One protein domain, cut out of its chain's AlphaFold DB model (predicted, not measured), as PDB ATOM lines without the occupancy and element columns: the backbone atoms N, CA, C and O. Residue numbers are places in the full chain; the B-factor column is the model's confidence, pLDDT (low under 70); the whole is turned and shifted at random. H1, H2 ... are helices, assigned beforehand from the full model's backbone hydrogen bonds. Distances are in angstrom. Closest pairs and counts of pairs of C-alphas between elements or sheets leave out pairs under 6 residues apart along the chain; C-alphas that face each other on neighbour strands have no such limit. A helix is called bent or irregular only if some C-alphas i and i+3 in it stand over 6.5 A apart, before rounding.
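What this domain is: This is residues 244 to 296 and 390 to 492 of the 669 residues of the protein "Hypothetical protein" of Symbiodinium sp. KB8 (UniProt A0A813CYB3). Two separate small groups of crossed helices sit at opposite ends of an extended model, H1, H2, H3 and H7 in one and the bent H4, H5 and H6 in the other, bridged by the part of H6 past its kink near residue 451 and the first residues of H7. In the first group H7 crosses H3, with H1 packed on both; in the second H5 folds back on H4b and H6 folds back on H5, the centres of the three making a triangle, while residues 288 to 296 of H3 stick out of the first group and residues 399 to 404 of H4 stick out of the second. The printed part has 156 residues with seven named helices, H1 to H7 in order, and no named strand; the class is all helix. It is extended, with a radius of gyration of the C-alphas of 23.1 A and spans of 62 by 48 by 28 A.

Where its parts are: H1, residues 244 to 257, begins at C-alpha 244 at (411.019, 418.135, 596.296) and is 20.0 A long. H2 is residues 262 to 266. H3, residues 276 to 296, is 30.2 A long and ends at C-alpha 296 at (420.868, 446.128, 587.436). H4, residues 392 to 416, was assigned as one helix by its hydrogen bonds but is bent: C-alphas 400 and 403 are 9.8 A apart. Its arms are H4a, residues 392 to 400, and H4b, residues 403 to 416. H5 is residues 423 to 430. H6, residues 435 to 457, is 28.7 A long and irregular: C-alphas 451 and 454 are 8.0 A apart. H7, residues 461 to 479, is 26.3 A long and ends at C-alpha 479 at (400.187, 425.642, 593.801).

How they stand to each other: H1 touches H7 at a steep tilt of 48 degrees, the same way; the closest C-alphas, of Ala 245 and Ala 471, are 5.2 A apart. H1 and H2 are near each other. H3 touches H7 about perpendicular, at 90 degrees, its Cys 280 closest to Gly 470, C-alphas 4.3 A apart. H4b and H5 form a helical hairpin at 45 degrees, the C-alphas of Cys 413 and Thr 424 closest at 5.3 A. H5 and H6 form another at 43 degrees, with the C-alphas of Lys 425 and Ala 438 closest at 4.7 A. H6 and H7 are apart. Every O i to N i+4 pair is within hydrogen-bond range in H1, H2, H3, H4a, H4b, H5 and H7; in H6 it is 16 of 19.

The domain as a whole: The two C-alphas farthest apart, of Lys 430 and Pro 492, are 66.6 A apart. Residues 297 to 389 are not printed, and C-alphas 296 and 390 are 60.6 A apart across the cut. Of the links printed whole, no link is long. The mean pLDDT of the printed part is 78.6; residues 289 to 296, 452 to 468 and 491 to 492 are under 70.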
ATOM      1  N   GLU A 244     411.459 417.033 597.166       84.19
ATOM      2  CA  GLU A 244     411.019 418.135 596.296       84.19
ATOM      3  C   GLU A 244     411.154 417.794 594.809       84.19
ATOM      4  O   GLU A 244     410.192 417.926 594.055       84.19
ATOM      5  N   ALA A 245     412.317 417.275 594.403       84.62
ATOM      6  CA  ALA A 245     412.566 416.853 593.026       84.62
ATOM      7  C   ALA A 245     411.646 415.699 592.591       84.62
ATOM      8  O   ALA A 245     411.164 415.689 591.464       84.62
ATOM      9  N   TYR A 246     411.351 414.762 593.494       86.50
ATOM     10  CA  TYR A 246     410.463 413.632 593.216       86.50
ATOM     11  C   TYR A 246     409.010 414.083 593.010       86.50
ATOM     12  O   TYR A 246     408.354 413.682 592.050       86.50
ATOM     13  N   LEU A 247     408.514 414.974 593.875       89.69
ATOM     14  CA  LEU A 247     407.185 415.561 593.723       89.69
ATOM     15  C   LEU A 247     407.070 416.417 592.458       89.69
ATOM     16  O   LEU A 247     406.038 416.380 591.787       89.69
ATOM     17  N   ALA A 248     408.109 417.190 592.140       91.38
ATOM     18  CA  ALA A 248     408.151 418.002 590.932       91.38
ATOM     19  C   ALA A 248     408.168 417.126 589.667       91.38
ATOM     20  O   ALA A 248     407.448 417.432 588.717       91.38
ATOM     21  N   ASP A 249     408.892 416.002 589.686       90.62
ATOM     22  CA  ASP A 249     408.896 415.031 588.589       90.62
ATOM     23  C   ASP A 249     407.523 414.375 588.394       90.62
ATOM     24  O   ASP A 249     407.020 414.290 587.273       90.62
ATOM     25  N   TYR A 250     406.865 413.976 589.490       91.06
ATOM     26  CA  TYR A 250     405.502 413.443 589.437       91.06
ATOM     27  C   TYR A 250     404.518 414.463 588.853       91.06
ATOM     28  O   TYR A 250     403.676 414.118 588.020       91.06
ATOM     29  N   LEU A 251     404.624 415.731 589.259       92.25
ATOM     30  CA  LEU A 251     403.788 416.797 588.717       92.25
ATOM     31  C   LEU A 251     404.037 416.995 587.213       92.25
ATOM     32  O   LEU A 251     403.072 417.041 586.452       92.25
ATOM     33  N   LEU A 252     405.300 417.058 586.785       92.25
ATOM     34  CA  LEU A 252     405.677 417.174 585.373       92.25
ATOM     35  C   LEU A 252     405.115 416.009 584.549       92.25
ATOM     36  O   LEU A 252     404.496 416.223 583.508       92.25
ATOM     37  N   TYR A 253     405.250 414.779 585.054       91.50
ATOM     38  CA  TYR A 253     404.649 413.591 584.451       91.50
ATOM     39  C   TYR A 253     403.135 413.745 584.251       91.50
ATOM     40  O   TYR A 253     402.635 413.492 583.154       91.50
ATOM     41  N   ARG A 254     402.394 414.185 585.279       90.06
ATOM     42  CA  ARG A 254     400.932 414.354 585.180       90.06
ATOM     43  C   ARG A 254     400.541 415.443 584.191       90.06
ATOM     44  O   ARG A 254     399.634 415.218 583.395       90.06
ATOM     45  N   LEU A 255     401.233 416.582 584.208       89.69
ATOM     46  CA  LEU A 255     400.990 417.677 583.267       89.69
ATOM     47  C   LEU A 255     401.200 417.224 581.817       89.69
ATOM     48  O   LEU A 255     400.320 417.429 580.984       89.69
ATOM     49  N   ASN A 256     402.305 416.531 581.536       90.38
ATOM     50  CA  ASN A 256     402.623 416.044 580.193       90.38
ATOM     51  C   ASN A 256     401.626 414.996 579.705       90.38
ATOM     52  O   ASN A 256     401.188 415.048 578.557       90.38
ATOM     53  N   ARG A 257     401.252 414.051 580.573       85.75
ATOM     54  CA  ARG A 257     400.327 412.965 580.228       85.75
ATOM     55  C   ARG A 257     398.931 413.480 579.883       85.75
ATOM     56  O   ARG A 257     398.286 412.958 578.978       85.75
ATOM     57  N   ASP A 258     398.484 414.510 580.589       81.44
ATOM     58  CA  ASP A 258     397.178 415.124 580.374       81.44
ATOM     59  C   ASP A 258     397.248 416.277 579.332       81.44
ATOM     60  O   ASP A 258     396.263 416.983 579.119       81.44
ATOM     61  N   TYR A 259     398.398 416.444 578.656       84.12
ATOM     62  CA  TYR A 259     398.699 417.471 577.645       84.12
ATOM     63  C   TYR A 259     398.531 418.925 578.129       84.12
ATOM     64  O   TYR A 259     398.279 419.838 577.341       84.12
ATOM     65  N   PHE A 260     398.712 419.169 579.428       84.12
ATOM     66  CA  PHE A 260     398.758 420.508 580.013       84.12
ATOM     67  C   PHE A 260     400.183 421.070 579.959       84.12
ATOM     68  O   PHE A 260     400.937 421.009 580.927       84.12
ATOM     69  N   MET A 261     400.548 421.643 578.811       85.38
ATOM     70  CA  MET A 261     401.893 422.176 578.539       85.38
ATOM     71  C   MET A 261     402.018 423.692 578.762       85.38
ATOM     72  O   MET A 261     402.973 424.310 578.298       85.38
ATOM     73  N   ASP A 262     401.086 424.313 579.494       84.12
ATOM     74  CA  ASP A 262     401.133 425.755 579.796       84.12
ATOM     75  C   ASP A 262     402.443 426.167 580.486       84.12
ATOM     76  O   ASP A 262     402.922 427.284 580.299       84.12
ATOM     77  N   TYR A 263     403.067 425.244 581.223       86.88
ATOM     78  CA  TYR A 263     404.357 425.473 581.865       86.88
ATOM     79  C   TYR A 263     405.491 425.778 580.877       86.88
ATOM     80  O   TYR A 263     406.425 426.475 581.256       86.88
ATOM     81  N   VAL A 264     405.413 425.311 579.624       87.69
ATOM     82  CA  VAL A 264     406.411 425.607 578.583       87.69
ATOM     83  C   VAL A 264     406.408 427.100 578.264       87.69
ATOM     84  O   VAL A 264     407.463 427.720 578.197       87.69
ATOM     85  N   ARG A 265     405.214 427.694 578.153       85.75
ATOM     86  CA  ARG A 265     405.045 429.133 577.924       85.75
ATOM     87  C   ARG A 265     405.423 429.949 579.159       85.75
ATOM     88  O   ARG A 265     406.139 430.931 579.034       85.75
ATOM     89  N   GLU A 266     404.955 429.547 580.341       85.00
ATOM     90  CA  GLU A 266     405.201 430.289 581.592       85.00
ATOM     91  C   GLU A 266     406.673 430.262 582.039       85.00
ATOM     92  O   GLU A 266     407.125 431.174 582.730       85.00
ATOM     93  N   LEU A 267     407.418 429.217 581.666       86.69
ATOM     94  CA  LEU A 267     408.844 429.064 581.967       86.69
ATOM     95  C   LEU A 267     409.746 429.372 580.766       86.69
ATOM     96  O   LEU A 267     410.939 429.094 580.841       86.69
ATOM     97  N   GLU A 268     409.203 429.924 579.676       86.25
ATOM     98  CA  GLU A 268     409.971 430.306 578.479       86.25
ATOM     99  C   GLU A 268     410.880 429.163 577.973       86.25
ATOM    100  O   GLU A 268     412.049 429.357 577.643       86.25
ATOM    101  N   LEU A 269     410.356 427.934 577.977       85.25
ATOM    102  CA  LEU A 269     411.077 426.746 577.523       85.25
ATOM    103  C   LEU A 269     410.987 426.610 575.997       85.25
ATOM    104  O   LEU A 269     409.942 426.918 575.419       85.25
ATOM    105  N   PRO A 270     412.027 426.064 575.339       81.12
ATOM    106  CA  PRO A 270     412.001 425.822 573.895       81.12
ATOM    107  C   PRO A 270     410.966 424.756 573.496       81.12
ATOM    108  O   PRO A 270     410.473 424.760 572.374       81.12
ATOM    109  N   GLY A 271     410.617 423.851 574.415       84.56
ATOM    110  CA  GLY A 271     409.624 422.807 574.191       84.56
ATOM    111  C   GLY A 271     409.290 422.018 575.462       84.56
ATOM    112  O   GLY A 271     409.897 422.240 576.517       84.56
ATOM    113  N   PRO A 272     408.307 421.103 575.388       89.00
ATOM    114  CA  PRO A 272     407.985 420.197 576.485       89.00
ATOM    115  C   PRO A 272     409.137 419.217 576.756       89.00
ATOM    116  O   PRO A 272     409.865 418.807 575.856       89.00
ATOM    117  N   THR A 273     409.294 418.825 578.019       87.81
ATOM    118  CA  THR A 273     410.380 417.954 578.492       87.81
ATOM    119  C   THR A 273     409.862 416.930 579.495       87.81
ATOM    120  O   THR A 273     408.937 417.220 580.258       87.81
ATOM    121  N   ASN A 274     410.460 415.737 579.495       87.81
ATOM    122  CA  ASN A 274     410.227 414.691 580.492       87.81
ATOM    123  C   ASN A 274     411.329 414.634 581.566       87.81
ATOM    124  O   ASN A 274     411.136 413.930 582.555       87.81
ATOM    125  N   ASP A 275     412.460 415.332 581.385       85.00
ATOM    126  CA  ASP A 275     413.558 415.335 582.358       85.00
ATOM    127  C   ASP A 275     413.386 416.486 583.356       85.00
ATOM    128  O   ASP A 275     413.540 417.668 583.029       85.00
ATOM    129  N   ILE A 276     413.087 416.124 584.605       86.94
ATOM    130  CA  ILE A 276     412.950 417.078 585.702       86.94
ATOM    131  C   ILE A 276     414.250 417.833 585.995       86.94
ATOM    132  O   ILE A 276     414.203 418.995 586.385       86.94
ATOM    133  N   ARG A 277     415.422 417.220 585.788       85.00
ATOM    134  CA  ARG A 277     416.717 417.857 586.071       85.00
ATOM    135  C   ARG A 277     416.961 419.007 585.109       85.00
ATOM    136  O   ARG A 277     417.347 420.087 585.546       85.00
ATOM    137  N   TYR A 278     416.664 418.788 583.829       84.88
ATOM    138  CA  TYR A 278     416.713 419.829 582.806       84.88
ATOM    139  C   TYR A 278     415.761 420.982 583.154       84.88
ATOM    140  O   TYR A 278     416.170 422.143 583.170       84.88
ATOM    141  N   LEU A 279     414.517 420.661 583.528       87.31
ATOM    142  CA  LEU A 279     413.527 421.662 583.931       87.31
ATOM    143  C   LEU A 279     413.993 422.485 585.143       87.31
ATOM    144  O   LEU A 279     413.937 423.712 585.121       87.31
ATOM    145  N   CYS A 280     414.469 421.826 586.201       85.50
ATOM    146  CA  CYS A 280     414.944 422.496 587.408       85.50
ATOM    147  C   CYS A 280     416.192 423.349 587.148       85.50
ATOM    148  O   CYS A 280     416.291 424.445 587.699       85.50
ATOM    149  N   ALA A 281     417.119 422.886 586.303       82.38
ATOM    150  CA  ALA A 281     418.297 423.655 585.911       82.38
ATOM    151  C   ALA A 281     417.907 424.933 585.151       82.38
ATOM    152  O   ALA A 281     418.388 426.015 585.489       82.38
ATOM    153  N   HIS A 282     416.970 424.829 584.199       84.62
ATOM    154  CA  HIS A 282     416.434 425.980 583.464       84.62
ATOM    155  C   HIS A 282     415.756 426.991 584.392       84.62
ATOM    156  O   HIS A 282     416.044 428.185 584.339       84.62
ATOM    157  N   ILE A 283     414.909 426.518 585.311       86.00
ATOM    158  CA  ILE A 283     414.262 427.375 586.315       86.00
ATOM    159  C   ILE A 283     415.308 428.099 587.168       86.00
ATOM    160  O   ILE A 283     415.203 429.306 587.385       86.00
ATOM    161  N   SER A 284     416.330 427.389 587.640       82.56
ATOM    162  CA  SER A 284     417.394 427.984 588.449       82.56
ATOM    163  C   SER A 284     418.195 429.036 587.679       82.56
ATOM    164  O   SER A 284     418.504 430.087 588.243       82.56
ATOM    165  N   ALA A 285     418.454 428.820 586.385       80.75
ATOM    166  CA  ALA A 285     419.066 429.822 585.516       80.75
ATOM    167  C   ALA A 285     418.172 431.066 585.358       80.75
ATOM    168  O   ALA A 285     418.637 432.194 585.538       80.75
ATOM    169  N   LEU A 286     416.868 430.884 585.123       81.12
ATOM    170  CA  LEU A 286     415.902 431.988 585.040       81.12
ATOM    171  C   LEU A 286     415.831 432.808 586.336       81.12
ATOM    172  O   LEU A 286     415.793 434.042 586.300       81.12
ATOM    173  N   LEU A 287     415.833 432.138 587.491       79.00
ATOM    174  CA  LEU A 287     415.839 432.797 588.799       79.00
ATOM    175  C   LEU A 287     417.139 433.579 589.030       79.00
ATOM    176  O   LEU A 287     417.092 434.712 589.516       79.00
ATOM    177  N   ALA A 288     418.288 433.026 588.631       73.56
ATOM    178  CA  ALA A 288     419.574 433.713 588.709       73.56
ATOM    179  C   ALA A 288     419.600 434.979 587.833       73.56
ATOM    180  O   ALA A 288     419.971 436.055 588.314       73.56
ATOM    181  N   HIS A 289     419.114 434.894 586.590       67.62
ATOM    182  CA  HIS A 289     419.020 436.045 585.688       67.62
ATOM    183  C   HIS A 289     418.105 437.148 586.237       67.62
ATOM    184  O   HIS A 289     418.479 438.325 586.215       67.62
ATOM    185  N   ARG A 290     416.943 436.799 586.807       63.34
ATOM    186  CA  ARG A 290     416.029 437.781 587.422       63.34
ATOM    187  C   ARG A 290     416.646 438.491 588.626       63.34
ATOM    188  O   ARG A 290     416.516 439.709 588.724       63.34
ATOM    189  N   ASN A 291     417.380 437.774 589.476       59.78
ATOM    190  CA  ASN A 291     418.081 438.381 590.610       59.78
ATOM    191  C   ASN A 291     419.203 439.331 590.150       59.78
ATOM    192  O   ASN A 291     419.339 440.432 590.685       59.78
ATOM    193  N   THR A 292     419.958 438.977 589.102       53.69
ATOM    194  CA  THR A 292     420.972 439.886 588.529       53.69
ATOM    195  C   THR A 292     420.371 441.111 587.831       53.69
ATOM    196  O   THR A 292     420.937 442.202 587.909       53.69
ATOM    197  N   ASN A 293     419.199 440.978 587.202       46.97
ATOM    198  CA  ASN A 293     418.503 442.096 586.564       46.97
ATOM    199  C   ASN A 293     417.810 443.021 587.574       46.97
ATOM    200  O   ASN A 293     417.785 444.227 587.341       46.97
ATOM    201  N   GLN A 294     417.344 442.517 588.724       44.78
ATOM    202  CA  GLN A 294     416.905 443.370 589.839       44.78
ATOM    203  C   GLN A 294     418.061 444.191 590.433       44.78
ATOM    204  O   GLN A 294     417.880 445.365 590.756       44.78
ATOM    205  N   HIS A 295     419.272 443.627 590.502       36.03
ATOM    206  CA  HIS A 295     420.473 444.389 590.868       36.03
ATOM    207  C   HIS A 295     420.849 445.441 589.811       36.03
ATOM    208  O   HIS A 295     421.230 446.557 590.167       36.03
ATOM    209  N   LYS A 296     420.679 445.142 588.515       32.44
ATOM    210  CA  LYS A 296     420.868 446.128 587.436       32.44
ATOM    211  C   LYS A 296     419.798 447.222 587.436       32.44
ATOM    212  O   LYS A 296     420.154 448.373 587.204       32.44
ATOM    213  N   THR A 390     432.887 392.850 611.910       77.56
ATOM    214  CA  THR A 390     432.190 392.454 613.154       77.56
ATOM    215  C   THR A 390     433.136 392.068 614.295       77.56
ATOM    216  O   THR A 390     432.680 391.670 615.366       77.56
ATOM    217  N   GLY A 391     434.454 392.197 614.107       77.81
ATOM    218  CA  GLY A 391     435.439 391.841 615.126       77.81
ATOM    219  C   GLY A 391     435.289 392.660 616.415       77.81
ATOM    220  O   GLY A 391     434.842 393.808 616.400       77.81
ATOM    221  N   ALA A 392     435.719 392.094 617.547       76.19
ATOM    222  CA  ALA A 392     435.617 392.735 618.863       76.19
ATOM    223  C   ALA A 392     436.264 394.138 618.916       76.19
ATOM    224  O   ALA A 392     435.765 395.036 619.597       76.19
ATOM    225  N   THR A 393     437.348 394.356 618.165       80.25
ATOM    226  CA  THR A 393     438.016 395.657 617.995       80.25
ATOM    227  C   THR A 393     437.157 396.666 617.234       80.25
ATOM    228  O   THR A 393     436.976 397.790 617.707       80.25
ATOM    229  N   ASP A 394     436.577 396.265 616.103       84.06
ATOM    230  CA  ASP A 394     435.720 397.126 615.279       84.06
ATOM    231  C   ASP A 394     434.419 397.464 616.011       84.06
ATOM    232  O   ASP A 394     434.005 398.623 616.055       84.06
ATOM    233  N   MET A 395     433.829 396.478 616.695       81.69
ATOM    234  CA  MET A 395     432.645 396.665 617.532       81.69
ATOM    235  C   MET A 395     432.905 397.576 618.727       81.69
ATOM    236  O   MET A 395     432.023 398.348 619.098       81.69
ATOM    237  N   LYS A 396     434.110 397.579 619.304       82.62
ATOM    238  CA  LYS A 396     434.470 398.527 620.371       82.62
ATOM    239  C   LYS A 396     434.540 399.968 619.859       82.62
ATOM    240  O   LYS A 396     434.083 400.886 620.540       82.62
ATOM    241  N   ILE A 397     435.076 400.182 618.657       82.94
ATOM    242  CA  ILE A 397     435.117 401.509 618.020       82.94
ATOM    243  C   ILE A 397     433.708 401.951 617.623       82.94
ATOM    244  O   ILE A 397     433.322 403.091 617.895       82.94
ATOM    245  N   TRP A 398     432.922 401.034 617.060       80.06
ATOM    246  CA  TRP A 398     431.537 401.268 616.677       80.06
ATOM    247  C   TRP A 398     430.648 401.594 617.879       80.06
ATOM    248  O   TRP A 398     429.919 402.579 617.838       80.06
ATOM    249  N   LYS A 399     430.746 400.852 618.987       80.94
ATOM    250  CA  LYS A 399     429.986 401.134 620.220       80.94
ATOM    251  C   LYS A 399     430.355 402.488 620.838       80.94
ATOM    252  O   LYS A 399     429.504 403.129 621.441       80.94
ATOM    253  N   ARG A 400     431.596 402.956 620.658       81.00
ATOM    254  CA  ARG A 400     432.063 404.254 621.175       81.00
ATOM    255  C   ARG A 400     431.636 405.448 620.315       81.00
ATOM    256  O   ARG A 400     431.321 406.498 620.861       81.00
ATOM    257  N   GLY A 401     431.706 405.333 618.987       71.19
ATOM    258  CA  GLY A 401     431.519 406.466 618.064       71.19
ATOM    259  C   GLY A 401     430.315 406.363 617.121       71.19
ATOM    260  O   GLY A 401     429.974 407.334 616.438       71.19
ATOM    261  N   GLY A 402     429.682 405.193 617.063       78.88
ATOM    262  CA  GLY A 402     428.571 404.871 616.176       78.88
ATOM    263  C   GLY A 402     428.867 405.103 614.693       78.88
ATOM    264  O   GLY A 402     430.001 405.330 614.260       78.88
ATOM    265  N   LYS A 403     427.789 405.128 613.903       74.44
ATOM    266  CA  LYS A 403     427.838 405.365 612.454       74.44
ATOM    267  C   LYS A 403     428.509 406.693 612.081       74.44
ATOM    268  O   LYS A 403     429.260 406.745 611.119       74.44
ATOM    269  N   ARG A 404     428.290 407.765 612.851       71.00
ATOM    270  CA  ARG A 404     428.838 409.100 612.532       71.00
ATOM    271  C   ARG A 404     430.366 409.139 612.592       71.00
ATOM    272  O   ARG A 404     430.990 409.723 611.712       71.00
ATOM    273  N   SER A 405     430.967 408.527 613.614       75.38
ATOM    274  CA  SER A 405     432.428 408.460 613.742       75.38
ATOM    275  C   SER A 405     433.045 407.575 612.658       75.38
ATOM    276  O   SER A 405     434.083 407.926 612.091       75.38
ATOM    277  N   PHE A 406     432.370 406.475 612.320       82.50
ATOM    278  CA  PHE A 406     432.765 405.585 611.236       82.50
ATOM    279  C   PHE A 406     432.724 406.276 609.867       82.50
ATOM    280  O   PHE A 406     433.734 406.312 609.167       82.50
ATOM    281  N   ASP A 407     431.606 406.921 609.524       77.88
ATOM    282  CA  ASP A 407     431.444 407.649 608.263       77.88
ATOM    283  C   ASP A 407     432.454 408.803 608.157       77.88
ATOM    284  O   ASP A 407     433.017 409.049 607.090       77.88
ATOM    285  N   ALA A 408     432.740 409.506 609.258       78.25
ATOM    286  CA  ALA A 408     433.767 410.546 609.286       78.25
ATOM    287  C   ALA A 408     435.175 409.970 609.059       78.25
ATOM    288  O   ALA A 408     435.981 410.562 608.333       78.25
ATOM    289  N   ALA A 409     435.476 408.808 609.646       80.50
ATOM    290  CA  ALA A 409     436.742 408.117 609.447       80.50
ATOM    291  C   ALA A 409     436.928 407.701 607.983       80.50
ATOM    292  O   ALA A 409     437.959 408.048 607.396       80.50
ATOM    293  N   LEU A 410     435.904 407.065 607.406       84.94
ATOM    294  CA  LEU A 410     435.877 406.579 606.032       84.94
ATOM    295  C   LEU A 410     435.966 407.721 605.019       84.94
ATOM    296  O   LEU A 410     436.781 407.662 604.106       84.94
ATOM    297  N   ASN A 411     435.206 408.803 605.207       80.06
ATOM    298  CA  ASN A 411     435.248 409.961 604.311       80.06
ATOM    299  C   ASN A 411     436.591 410.697 604.367       80.06
ATOM    300  O   ASN A 411     437.109 411.118 603.336       80.06
ATOM    301  N   SER A 412     437.173 410.843 605.559       85.06
ATOM    302  CA  SER A 412     438.489 411.468 605.729       85.06
ATOM    303  C   SER A 412     439.596 410.636 605.074       85.06
ATOM    304  O   SER A 412     440.426 411.197 604.364       85.06
ATOM    305  N   CYS A 413     439.588 409.312 605.261       86.50
ATOM    306  CA  CYS A 413     440.576 408.419 604.656       86.50
ATOM    307  C   CYS A 413     440.352 408.213 603.153       86.50
ATOM    308  O   CYS A 413     441.310 408.172 602.390       86.50
ATOM    309  N   GLY A 414     439.100 408.126 602.709       83.25
ATOM    310  CA  GLY A 414     438.740 408.010 601.300       83.25
ATOM    311  C   GLY A 414     439.147 409.250 600.512       83.25
ATOM    312  O   GLY A 414     439.798 409.129 599.484       83.25
ATOM    313  N   ARG A 415     438.865 410.456 601.021       80.75
ATOM    314  CA  ARG A 415     439.258 411.706 600.348       80.75
ATOM    315  C   ARG A 415     440.758 411.959 600.414       80.75
ATOM    316  O   ARG A 415     441.353 412.289 599.396       80.75
ATOM    317  N   GLY A 416     441.371 411.767 601.585       79.81
ATOM    318  CA  GLY A 416     442.809 411.982 601.770       79.81
ATOM    319  C   GLY A 416     443.680 411.067 600.906       79.81
ATOM    320  O   GLY A 416     444.782 411.450 600.539       79.81
ATOM    321  N   CYS A 417     443.164 409.892 600.542       85.06
ATOM    322  CA  CYS A 417     443.839 408.922 599.683       85.06
ATOM    323  C   CYS A 417     443.280 408.859 598.255       85.06
ATOM    324  O   CYS A 417     443.610 407.919 597.535       85.06
ATOM    325  N   ALA A 418     442.395 409.784 597.858       81.81
ATOM    326  CA  ALA A 418     441.704 409.756 596.563       81.81
ATOM    327  C   ALA A 418     441.109 408.371 596.214       81.81
ATOM    328  O   ALA A 418     441.224 407.884 595.090       81.81
ATOM    329  N   ALA A 419     440.511 407.716 597.213       81.12
ATOM    330  CA  ALA A 419     439.927 406.381 597.124       81.12
ATOM    331  C   ALA A 419     440.902 405.279 596.651       81.12
ATOM    332  O   ALA A 419     440.483 404.232 596.162       81.12
ATOM    333  N   GLY A 420     442.212 405.503 596.793       79.00
ATOM    334  CA  GLY A 420     443.256 404.576 596.377       79.00
ATOM    335  C   GLY A 420     443.506 403.448 597.379       79.00
ATOM    336  O   GLY A 420     443.740 403.678 598.570       79.00
ATOM    337  N   PHE A 421     443.546 402.216 596.874       83.12
ATOM    338  CA  PHE A 421     444.088 401.060 597.586       83.12
ATOM    339  C   PHE A 421     445.607 400.959 597.332       83.12
ATOM    340  O   PHE A 421     446.011 401.097 596.178       83.12
ATOM    341  N   PRO A 422     446.466 400.731 598.350       85.31
ATOM    342  CA  PRO A 422     446.159 400.413 599.751       85.31
ATOM    343  C   PRO A 422     446.050 401.625 600.701       85.31
ATOM    344  O   PRO A 422     445.723 401.441 601.868       85.31
ATOM    345  N   CYS A 423     446.257 402.864 600.240       89.62
ATOM    346  CA  CYS A 423     446.298 404.054 601.109       89.62
ATOM    347  C   CYS A 423     445.075 404.186 602.039       89.62
ATOM    348  O   CYS A 423     445.223 404.431 603.240       89.62
ATOM    349  N   THR A 424     443.856 403.988 601.521       87.56
ATOM    350  CA  THR A 424     442.634 404.070 602.337       87.56
ATOM    351  C   THR A 424     442.584 402.982 603.415       87.56
ATOM    352  O   THR A 424     442.134 403.259 604.528       87.56
ATOM    353  N   LYS A 425     443.103 401.780 603.132       91.56
ATOM    354  CA  LYS A 425     443.209 400.685 604.107       91.56
ATOM    355  C   LYS A 425     444.161 401.076 605.237       91.56
ATOM    356  O   LYS A 425     443.771 401.030 606.402       91.56
ATOM    357  N   ASP A 426     445.355 401.549 604.902       92.31
ATOM    358  CA  ASP A 426     446.368 401.917 605.898       92.31
ATOM    359  C   ASP A 426     445.906 403.104 606.761       92.31
ATOM    360  O   ASP A 426     446.136 403.144 607.971       92.31
ATOM    361  N   CYS A 427     445.185 404.061 606.167       91.44
ATOM    362  CA  CYS A 427     444.572 405.170 606.896       91.44
ATOM    363  C   CYS A 427     443.491 404.700 607.882       91.44
ATOM    364  O   CYS A 427     443.440 405.178 609.017       91.44
ATOM    365  N   MET A 428     442.644 403.745 607.486       89.31
ATOM    366  CA  MET A 428     441.611 403.187 608.364       89.31
ATOM    367  C   MET A 428     442.222 402.358 609.502       89.31
ATOM    368  O   MET A 428     441.779 402.480 610.644       89.31
ATOM    369  N   GLN A 429     443.295 401.609 609.241       90.75
ATOM    370  CA  GLN A 429     444.037 400.900 610.289       90.75
ATOM    371  C   GLN A 429     444.684 401.865 611.291       90.75
ATOM    372  O   GLN A 429     444.602 401.640 612.498       90.75
ATOM    373  N   LYS A 430     445.230 403.002 610.831       90.44
ATOM    374  CA  LYS A 430     445.727 404.071 611.723       90.44
ATOM    375  C   LYS A 430     444.632 404.668 612.616       90.44
ATOM    376  O   LYS A 430     444.940 405.193 613.681       90.44
ATOM    377  N   LYS A 431     443.359 404.572 612.216       87.38
ATOM    378  CA  LYS A 431     442.196 404.976 613.029       87.38
ATOM    379  C   LYS A 431     441.688 403.873 613.970       87.38
ATOM    380  O   LYS A 431     440.723 404.102 614.696       87.38
ATOM    381  N   GLY A 432     442.360 402.721 614.000       86.25
ATOM    382  CA  GLY A 432     442.128 401.628 614.944       86.25
ATOM    383  C   GLY A 432     441.259 400.481 614.424       86.25
ATOM    384  O   GLY A 432     441.027 399.541 615.180       86.25
ATOM    385  N   TYR A 433     440.782 400.535 613.176       88.56
ATOM    386  CA  TYR A 433     439.995 399.446 612.585       88.56
ATOM    387  C   TYR A 433     440.862 398.224 612.274       88.56
ATOM    388  O   TYR A 433     442.052 398.347 611.964       88.56
ATOM    389  N   SER A 434     440.257 397.038 612.327       89.88
ATOM    390  CA  SER A 434     440.917 395.785 611.966       89.88
ATOM    391  C   SER A 434     441.367 395.790 610.500       89.88
ATOM    392  O   SER A 434     440.817 396.496 609.651       89.88
ATOM    393  N   GLY A 435     442.384 394.987 610.172       86.44
ATOM    394  CA  GLY A 435     442.884 394.893 608.796       86.44
ATOM    395  C   GLY A 435     441.854 394.353 607.803       86.44
ATOM    396  O   GLY A 435     441.831 394.807 606.659       86.44
ATOM    397  N   SER A 436     440.977 393.448 608.244       85.69
ATOM    398  CA  SER A 436     439.860 392.934 607.445       85.69
ATOM    399  C   SER A 436     438.819 394.021 607.180       85.69
ATOM    400  O   SER A 436     438.436 394.223 606.027       85.69
ATOM    401  N   CYS A 437     438.429 394.788 608.205       86.94
ATOM    402  CA  CYS A 437     437.452 395.860 608.048       86.94
ATOM    403  C   CYS A 437     437.999 397.006 607.191       86.94
ATOM    404  O   CYS A 437     437.343 397.470 606.259       86.94
ATOM    405  N   ALA A 438     439.245 397.411 607.437       88.62
ATOM    406  CA  ALA A 438     439.925 398.435 606.654       88.62
ATOM    407  C   ALA A 438     440.094 398.035 605.178       88.62
ATOM    408  O   ALA A 438     439.946 398.882 604.299       88.62
ATOM    409  N   SER A 439     440.366 396.756 604.892       86.62
ATOM    410  CA  SER A 439     440.485 396.249 603.520       86.62
ATOM    411  C   SER A 439     439.137 396.233 602.797       86.62
ATOM    412  O   SER A 439     439.057 396.715 601.671       86.62
ATOM    413  N   CYS A 440     438.081 395.744 603.456       85.06
ATOM    414  CA  CYS A 440     436.719 395.740 602.916       85.06
ATOM    415  C   CYS A 440     436.250 397.165 602.576       85.06
ATOM    416  O   CYS A 440     435.782 397.443 601.473       85.06
ATOM    417  N   MET A 441     436.480 398.110 603.488       85.44
ATOM    418  CA  MET A 441     436.094 399.506 603.284       85.44
ATOM    419  C   MET A 441     436.927 400.212 602.212       85.44
ATOM    420  O   MET A 441     436.397 401.024 601.456       85.44
ATOM    421  N   ALA A 442     438.219 399.896 602.102       84.88
ATOM    422  CA  ALA A 442     439.055 400.437 601.037       84.88
ATOM    423  C   ALA A 442     438.632 399.917 599.652       84.88
ATOM    424  O   ALA A 442     438.626 400.692 598.699       84.88
ATOM    425  N   GLN A 443     438.217 398.651 599.546       84.88
ATOM    426  CA  GLN A 443     437.651 398.090 598.313       84.88
ATOM    427  C   GLN A 443     436.311 398.739 597.946       84.88
ATOM    428  O   GLN A 443     436.101 399.079 596.784       84.88
ATOM    429  N   LEU A 444     435.435 398.989 598.924       82.81
ATOM    430  CA  LEU A 444     434.161 399.689 598.710       82.81
ATOM    431  C   LEU A 444     434.370 401.108 598.151       82.81
ATOM    432  O   LEU A 444     433.705 401.530 597.202       82.81
ATOM    433  N   VAL A 445     435.309 401.852 598.739       79.31
ATOM    434  CA  VAL A 445     435.621 403.223 598.319       79.31
ATOM    435  C   VAL A 445     436.338 403.236 596.961       79.31
ATOM    436  O   VAL A 445     436.036 404.101 596.140       79.31
ATOM    437  N   GLY A 446     437.203 402.254 596.686       78.75
ATOM    438  CA  GLY A 446     437.808 402.045 595.366       78.75
ATOM    439  C   GLY A 446     436.765 401.762 594.281       78.75
ATOM    440  O   GLY A 446     436.735 402.453 593.270       78.75
ATOM    441  N   CYS A 447     435.819 400.857 594.544       77.44
ATOM    442  CA  CYS A 447     434.690 400.581 593.648       77.44
ATOM    443  C   CYS A 447     433.852 401.845 593.374       77.44
ATOM    444  O   CYS A 447     433.487 402.136 592.235       77.44
ATOM    445  N   SER A 448     433.623 402.668 594.404       71.44
ATOM    446  CA  SER A 448     432.922 403.951 594.255       71.44
ATOM    447  C   SER A 448     433.684 404.955 593.381       71.44
ATOM    448  O   SER A 448     433.063 405.763 592.693       71.44
ATOM    449  N   ARG A 449     435.019 404.934 593.385       78.31
ATOM    450  CA  ARG A 449     435.836 405.752 592.477       78.31
ATOM    451  C   ARG A 449     435.756 405.230 591.046       78.31
ATOM    452  O   ARG A 449     435.588 406.014 590.124       78.31
ATOM    453  N   ASP A 450     435.841 403.923 590.863       75.88
ATOM    454  CA  ASP A 450     435.938 403.345 589.524       75.88
ATOM    455  C   ASP A 450     434.584 403.377 588.786       75.88
ATOM    456  O   ASP A 450     434.553 403.528 587.567       75.88
ATOM    457  N   HIS A 451     433.462 403.337 589.517       74.62
ATOM    458  CA  HIS A 451     432.118 403.247 588.926       74.62
ATOM    459  C   HIS A 451     431.163 404.401 589.268       74.62
ATOM    460  O   HIS A 451     430.185 404.615 588.554       74.62
ATOM    461  N   CYS A 452     431.424 405.174 590.328       60.75
ATOM    462  CA  CYS A 452     430.505 406.217 590.809       60.75
ATOM    463  C   CYS A 452     431.130 407.623 590.831       60.75
ATOM    464  O   CYS A 452     430.492 408.560 591.313       60.75
ATOM    465  N   MET A 453     432.351 407.813 590.313       54.22
ATOM    466  CA  MET A 453     433.071 409.092 590.406       54.22
ATOM    467  C   MET A 453     432.331 410.245 589.724       54.22
ATOM    468  O   MET A 453     432.258 411.317 590.314       54.22
ATOM    469  N   ASN A 454     431.665 410.023 588.587       54.50
ATOM    470  CA  ASN A 454     430.844 411.067 587.963       54.50
ATOM    471  C   ASN A 454     429.620 411.432 588.821       54.50
ATOM    472  O   ASN A 454     429.302 412.608 588.933       54.50
ATOM    473  N   GLN A 455     429.004 410.469 589.523       50.62
ATOM    474  CA  GLN A 455     427.895 410.733 590.455       50.62
ATOM    475  C   GLN A 455     428.365 411.449 591.738       50.62
ATOM    476  O   GLN A 455     427.637 412.264 592.309       50.62
ATOM    477  N   CYS A 456     429.595 411.172 592.179       45.81
ATOM    478  CA  CYS A 456     430.230 411.785 593.345       45.81
ATOM    479  C   CYS A 456     430.821 413.177 593.061       45.81
ATOM    480  O   CYS A 456     430.801 414.018 593.958       45.81
ATOM    481  N   ILE A 457     431.309 413.441 591.844       46.81
ATOM    482  CA  ILE A 457     431.755 414.769 591.386       46.81
ATOM    483  C   ILE A 457     430.542 415.682 591.167       46.81
ATOM    484  O   ILE A 457     430.583 416.844 591.552       46.81
ATOM    485  N   THR A 458     429.410 415.147 590.691       44.16
ATOM    486  CA  THR A 458     428.125 415.878 590.659       44.16
ATOM    487  C   THR A 458     427.459 416.027 592.028       44.16
ATOM    488  O   THR A 458     426.361 416.578 592.131       44.16
ATOM    489  N   ASN A 459     428.099 415.564 593.104       44.62
ATOM    490  CA  ASN A 459     427.614 415.760 594.463       44.62
ATOM    491  C   ASN A 459     428.016 417.145 594.980       44.62
ATOM    492  O   ASN A 459     428.628 417.299 596.039       44.62
ATOM    493  N   ASP A 460     427.657 418.166 594.211       40.84
ATOM    494  CA  ASP A 460     427.770 419.531 594.660       40.84
ATOM    495  C   ASP A 460     426.531 419.840 595.490       40.84
ATOM    496  O   ASP A 460     425.388 419.778 595.024       40.84
ATOM    497  N   LYS A 461     426.757 420.237 596.742       41.41
ATOM    498  CA  LYS A 461     425.739 420.900 597.571       41.41
ATOM    499  C   LYS A 461     425.101 422.087 596.833       41.41
ATOM    500  O   LYS A 461     424.013 422.504 597.197       41.41
ATOM    501  N   VAL A 462     425.767 422.600 595.794       43.78
ATOM    502  CA  VAL A 462     425.272 423.607 594.854       43.78
ATOM    503  C   VAL A 462     424.276 423.012 593.847       43.78
ATOM    504  O   VAL A 462     423.201 423.575 593.696       43.78
ATOM    505  N   TYR A 463     424.551 421.858 593.226       42.34
ATOM    506  CA  TYR A 463     423.659 421.212 592.247       42.34
ATOM    507  C   TYR A 463     422.399 420.625 592.901       42.34
ATOM    508  O   TYR A 463     421.289 420.833 592.420       42.34
ATOM    509  N   THR A 464     422.525 419.974 594.062       50.56
ATOM    510  CA  THR A 464     421.351 419.512 594.834       50.56
ATOM    511  C   THR A 464     420.532 420.676 595.399       50.56
ATOM    512  O   THR A 464     419.305 420.585 595.430       50.56
ATOM    513  N   ALA A 465     421.166 421.798 595.768       51.56
ATOM    514  CA  ALA A 465     420.450 423.017 596.149       51.56
ATOM    515  C   ALA A 465     419.778 423.714 594.956       51.56
ATOM    516  O   ALA A 465     418.666 424.205 595.114       51.56
ATOM    517  N   GLN A 466     420.405 423.736 593.775       54.44
ATOM    518  CA  GLN A 466     419.836 424.295 592.540       54.44
ATOM    519  C   GLN A 466     418.679 423.450 591.998       54.44
ATOM    520  O   GLN A 466     417.682 423.991 591.526       54.44
ATOM    521  N   VAL A 467     418.777 422.122 592.072       59.81
ATOM    522  CA  VAL A 467     417.673 421.234 591.687       59.81
ATOM    523  C   VAL A 467     416.538 421.321 592.713       59.81
ATOM    524  O   VAL A 467     415.378 421.395 592.319       59.81
ATOM    525  N   GLY A 468     416.846 421.399 594.015       67.19
ATOM    526  CA  GLY A 468     415.845 421.613 595.069       67.19
ATOM    527  C   GLY A 468     415.127 422.965 594.964       67.19
ATOM    528  O   GLY A 468     413.897 423.029 595.011       67.19
ATOM    529  N   SER A 469     415.859 424.058 594.724       73.19
ATOM    530  CA  SER A 469     415.267 425.393 594.549       73.19
ATOM    531  C   SER A 469     414.418 425.490 593.276       73.19
ATOM    532  O   SER A 469     413.324 426.055 593.305       73.19
ATOM    533  N   GLY A 470     414.863 424.879 592.175       81.62
ATOM    534  CA  GLY A 470     414.079 424.790 590.944       81.62
ATOM    535  C   GLY A 470     412.805 423.957 591.118       81.62
ATOM    536  O   GLY A 470     411.725 424.369 590.695       81.62
ATOM    537  N   ALA A 471     412.901 422.804 591.789       85.25
ATOM    538  CA  ALA A 471     411.768 421.917 592.051       85.25
ATOM    539  C   ALA A 471     410.719 422.555 592.977       85.25
ATOM    540  O   ALA A 471     409.520 422.485 592.702       85.25
ATOM    541  N   THR A 472     411.155 423.218 594.051       85.88
ATOM    542  CA  THR A 472     410.254 423.945 594.962       85.88
ATOM    543  C   THR A 472     409.541 425.085 594.255       85.88
ATOM    544  O   THR A 472     408.322 425.207 594.383       85.88
ATOM    545  N   PHE A 473     410.263 425.865 593.448       88.25
ATOM    546  CA  PHE A 473     409.668 426.931 592.651       88.25
ATOM    547  C   PHE A 473     408.622 426.395 591.666       88.25
ATOM    548  O   PHE A 473     407.526 426.946 591.573       88.25
ATOM    549  N   PHE A 474     408.913 425.285 590.982       90.31
ATOM    550  CA  PHE A 474     407.965 424.640 590.070       90.31
ATOM    551  C   PHE A 474     406.678 424.195 590.780       90.31
ATOM    552  O   PHE A 474     405.568 424.504 590.334       90.31
ATOM    553  N   LEU A 475     406.815 423.519 591.925       90.38
ATOM    554  CA  LEU A 475     405.679 423.105 592.750       90.38
ATOM    555  C   LEU A 475     404.865 424.311 593.230       90.38
ATOM    556  O   LEU A 475     403.633 424.277 593.201       90.38
ATOM    557  N   ASP A 476     405.527 425.383 593.659       89.75
ATOM    558  CA  ASP A 476     404.861 426.578 594.169       89.75
ATOM    559  C   ASP A 476     404.153 427.377 593.059       89.75
ATOM    560  O   ASP A 476     403.040 427.858 593.289       89.75
ATOM    561  N   LEU A 477     404.692 427.424 591.834       89.94
ATOM    562  CA  LEU A 477     403.993 427.980 590.666       89.94
ATOM    563  C   LEU A 477     402.690 427.233 590.367       89.94
ATOM    564  O   LEU A 477     401.644 427.856 590.150       89.94
ATOM    565  N   TRP A 478     402.724 425.900 590.393       91.38
ATOM    566  CA  TRP A 478     401.513 425.098 590.225       91.38
ATOM    567  C   TRP A 478     400.528 425.309 591.378       91.38
ATOM    568  O   TRP A 478     399.326 425.466 591.163       91.38
ATOM    569  N   ARG A 479     401.023 425.380 592.620       89.94
ATOM    570  CA  ARG A 479     400.187 425.642 593.801       89.94
ATOM    571  C   ARG A 479     399.529 427.019 593.773       89.94
ATOM    572  O   ARG A 479     398.428 427.152 594.305       89.94
ATOM    573  N   ALA A 480     400.164 427.993 593.131       87.38
ATOM    574  CA  ALA A 480     399.617 429.320 592.874       87.38
ATOM    575  C   ALA A 480     398.672 429.377 591.654       87.38
ATOM    576  O   ALA A 480     398.137 430.444 591.358       87.38
ATOM    577  N   GLY A 481     398.470 428.264 590.935       85.00
ATOM    578  CA  GLY A 481     397.613 428.201 589.747       85.00
ATOM    579  C   GLY A 481     398.192 428.900 588.518       85.00
ATOM    580  O   GLY A 481     397.433 429.284 587.630       85.00
ATOM    581  N   LYS A 482     399.515 429.111 588.470       86.62
ATOM    582  CA  LYS A 482     400.193 429.765 587.339       86.62
ATOM    583  C   LYS A 482     400.435 428.819 586.166       86.62
ATOM    584  O   LYS A 482     400.393 429.257 585.030       86.62
ATOM    585  N   LEU A 483     400.590 427.522 586.428       84.62
ATOM    586  CA  LEU A 483     400.814 426.492 585.402       84.62
ATOM    587  C   LEU A 483     399.502 425.898 584.856       84.62
ATOM    588  O   LEU A 483     399.418 424.702 584.582       84.62
ATOM    589  N   GLY A 484     398.457 426.722 584.761       79.62
ATOM    590  CA  GLY A 484     397.117 426.292 584.367       79.62
ATOM    591  C   GLY A 484     396.284 425.697 585.510       79.62
ATOM    592  O   GLY A 484     396.708 425.596 586.664       79.62
ATOM    593  N   LYS A 485     395.038 425.330 585.184       83.12
ATOM    594  CA  LYS A 485     394.033 424.840 586.141       83.12
ATOM    595  C   LYS A 485     393.814 423.340 585.985       83.12
ATOM    596  O   LYS A 485     392.976 422.912 585.190       83.12
ATOM    597  N   VAL A 486     394.558 422.551 586.753       83.50
ATOM    598  CA  VAL A 486     394.613 421.089 586.604       83.50
ATOM    599  C   VAL A 486     394.068 420.385 587.845       83.50
ATOM    600  O   VAL A 486     394.413 420.728 588.977       83.50
ATOM    601  N   CYS A 487     393.226 419.374 587.619       86.62
ATOM    602  CA  CYS A 487     392.804 418.415 588.636       86.62
ATOM    603  C   CYS A 487     393.679 417.159 588.517       86.62
ATOM    604  O   CYS A 487     393.796 416.596 587.435       86.62
ATOM    605  N   LEU A 488     394.304 416.735 589.614       86.62
ATOM    606  CA  LEU A 488     395.153 415.543 589.681       86.62
ATOM    607  C   LEU A 488     394.342 414.246 589.749       86.62
ATOM    608  O   LEU A 488     394.870 413.179 589.426       86.62
ATOM    609  N   ASP A 489     393.091 414.309 590.206       84.62
ATOM    610  CA  ASP A 489     392.213 413.145 590.227       84.62
ATOM    611  C   ASP A 489     391.566 412.911 588.867       84.62
ATOM    612  O   ASP A 489     391.313 413.841 588.101       84.62
ATOM    613  N   TYR A 490     391.315 411.636 588.580       75.69
ATOM    614  CA  TYR A 490     390.660 411.246 587.348       75.69
ATOM    615  C   TYR A 490     389.230 411.778 587.328       75.69
ATOM    616  O   TYR A 490     388.458 411.559 588.264       75.69
ATOM    617  N   VAL A 491     388.905 412.484 586.252       69.00
ATOM    618  CA  VAL A 491     387.561 412.975 585.983       69.00
ATOM    619  C   VAL A 491     387.031 412.157 584.816       69.00
ATOM    620  O   VAL A 491     387.515 412.375 583.702       69.00
ATOM    621  N   PRO A 492     386.114 411.203 585.058       64.12
ATOM    622  CA  PRO A 492     385.536 410.407 583.984       64.12
ATOM    623  C   PRO A 492     384.830 411.322 582.981       64.12
ATOM    624  O   PRO A 492     384.235 412.339 583.359       64.12
TER     625      PRO A 492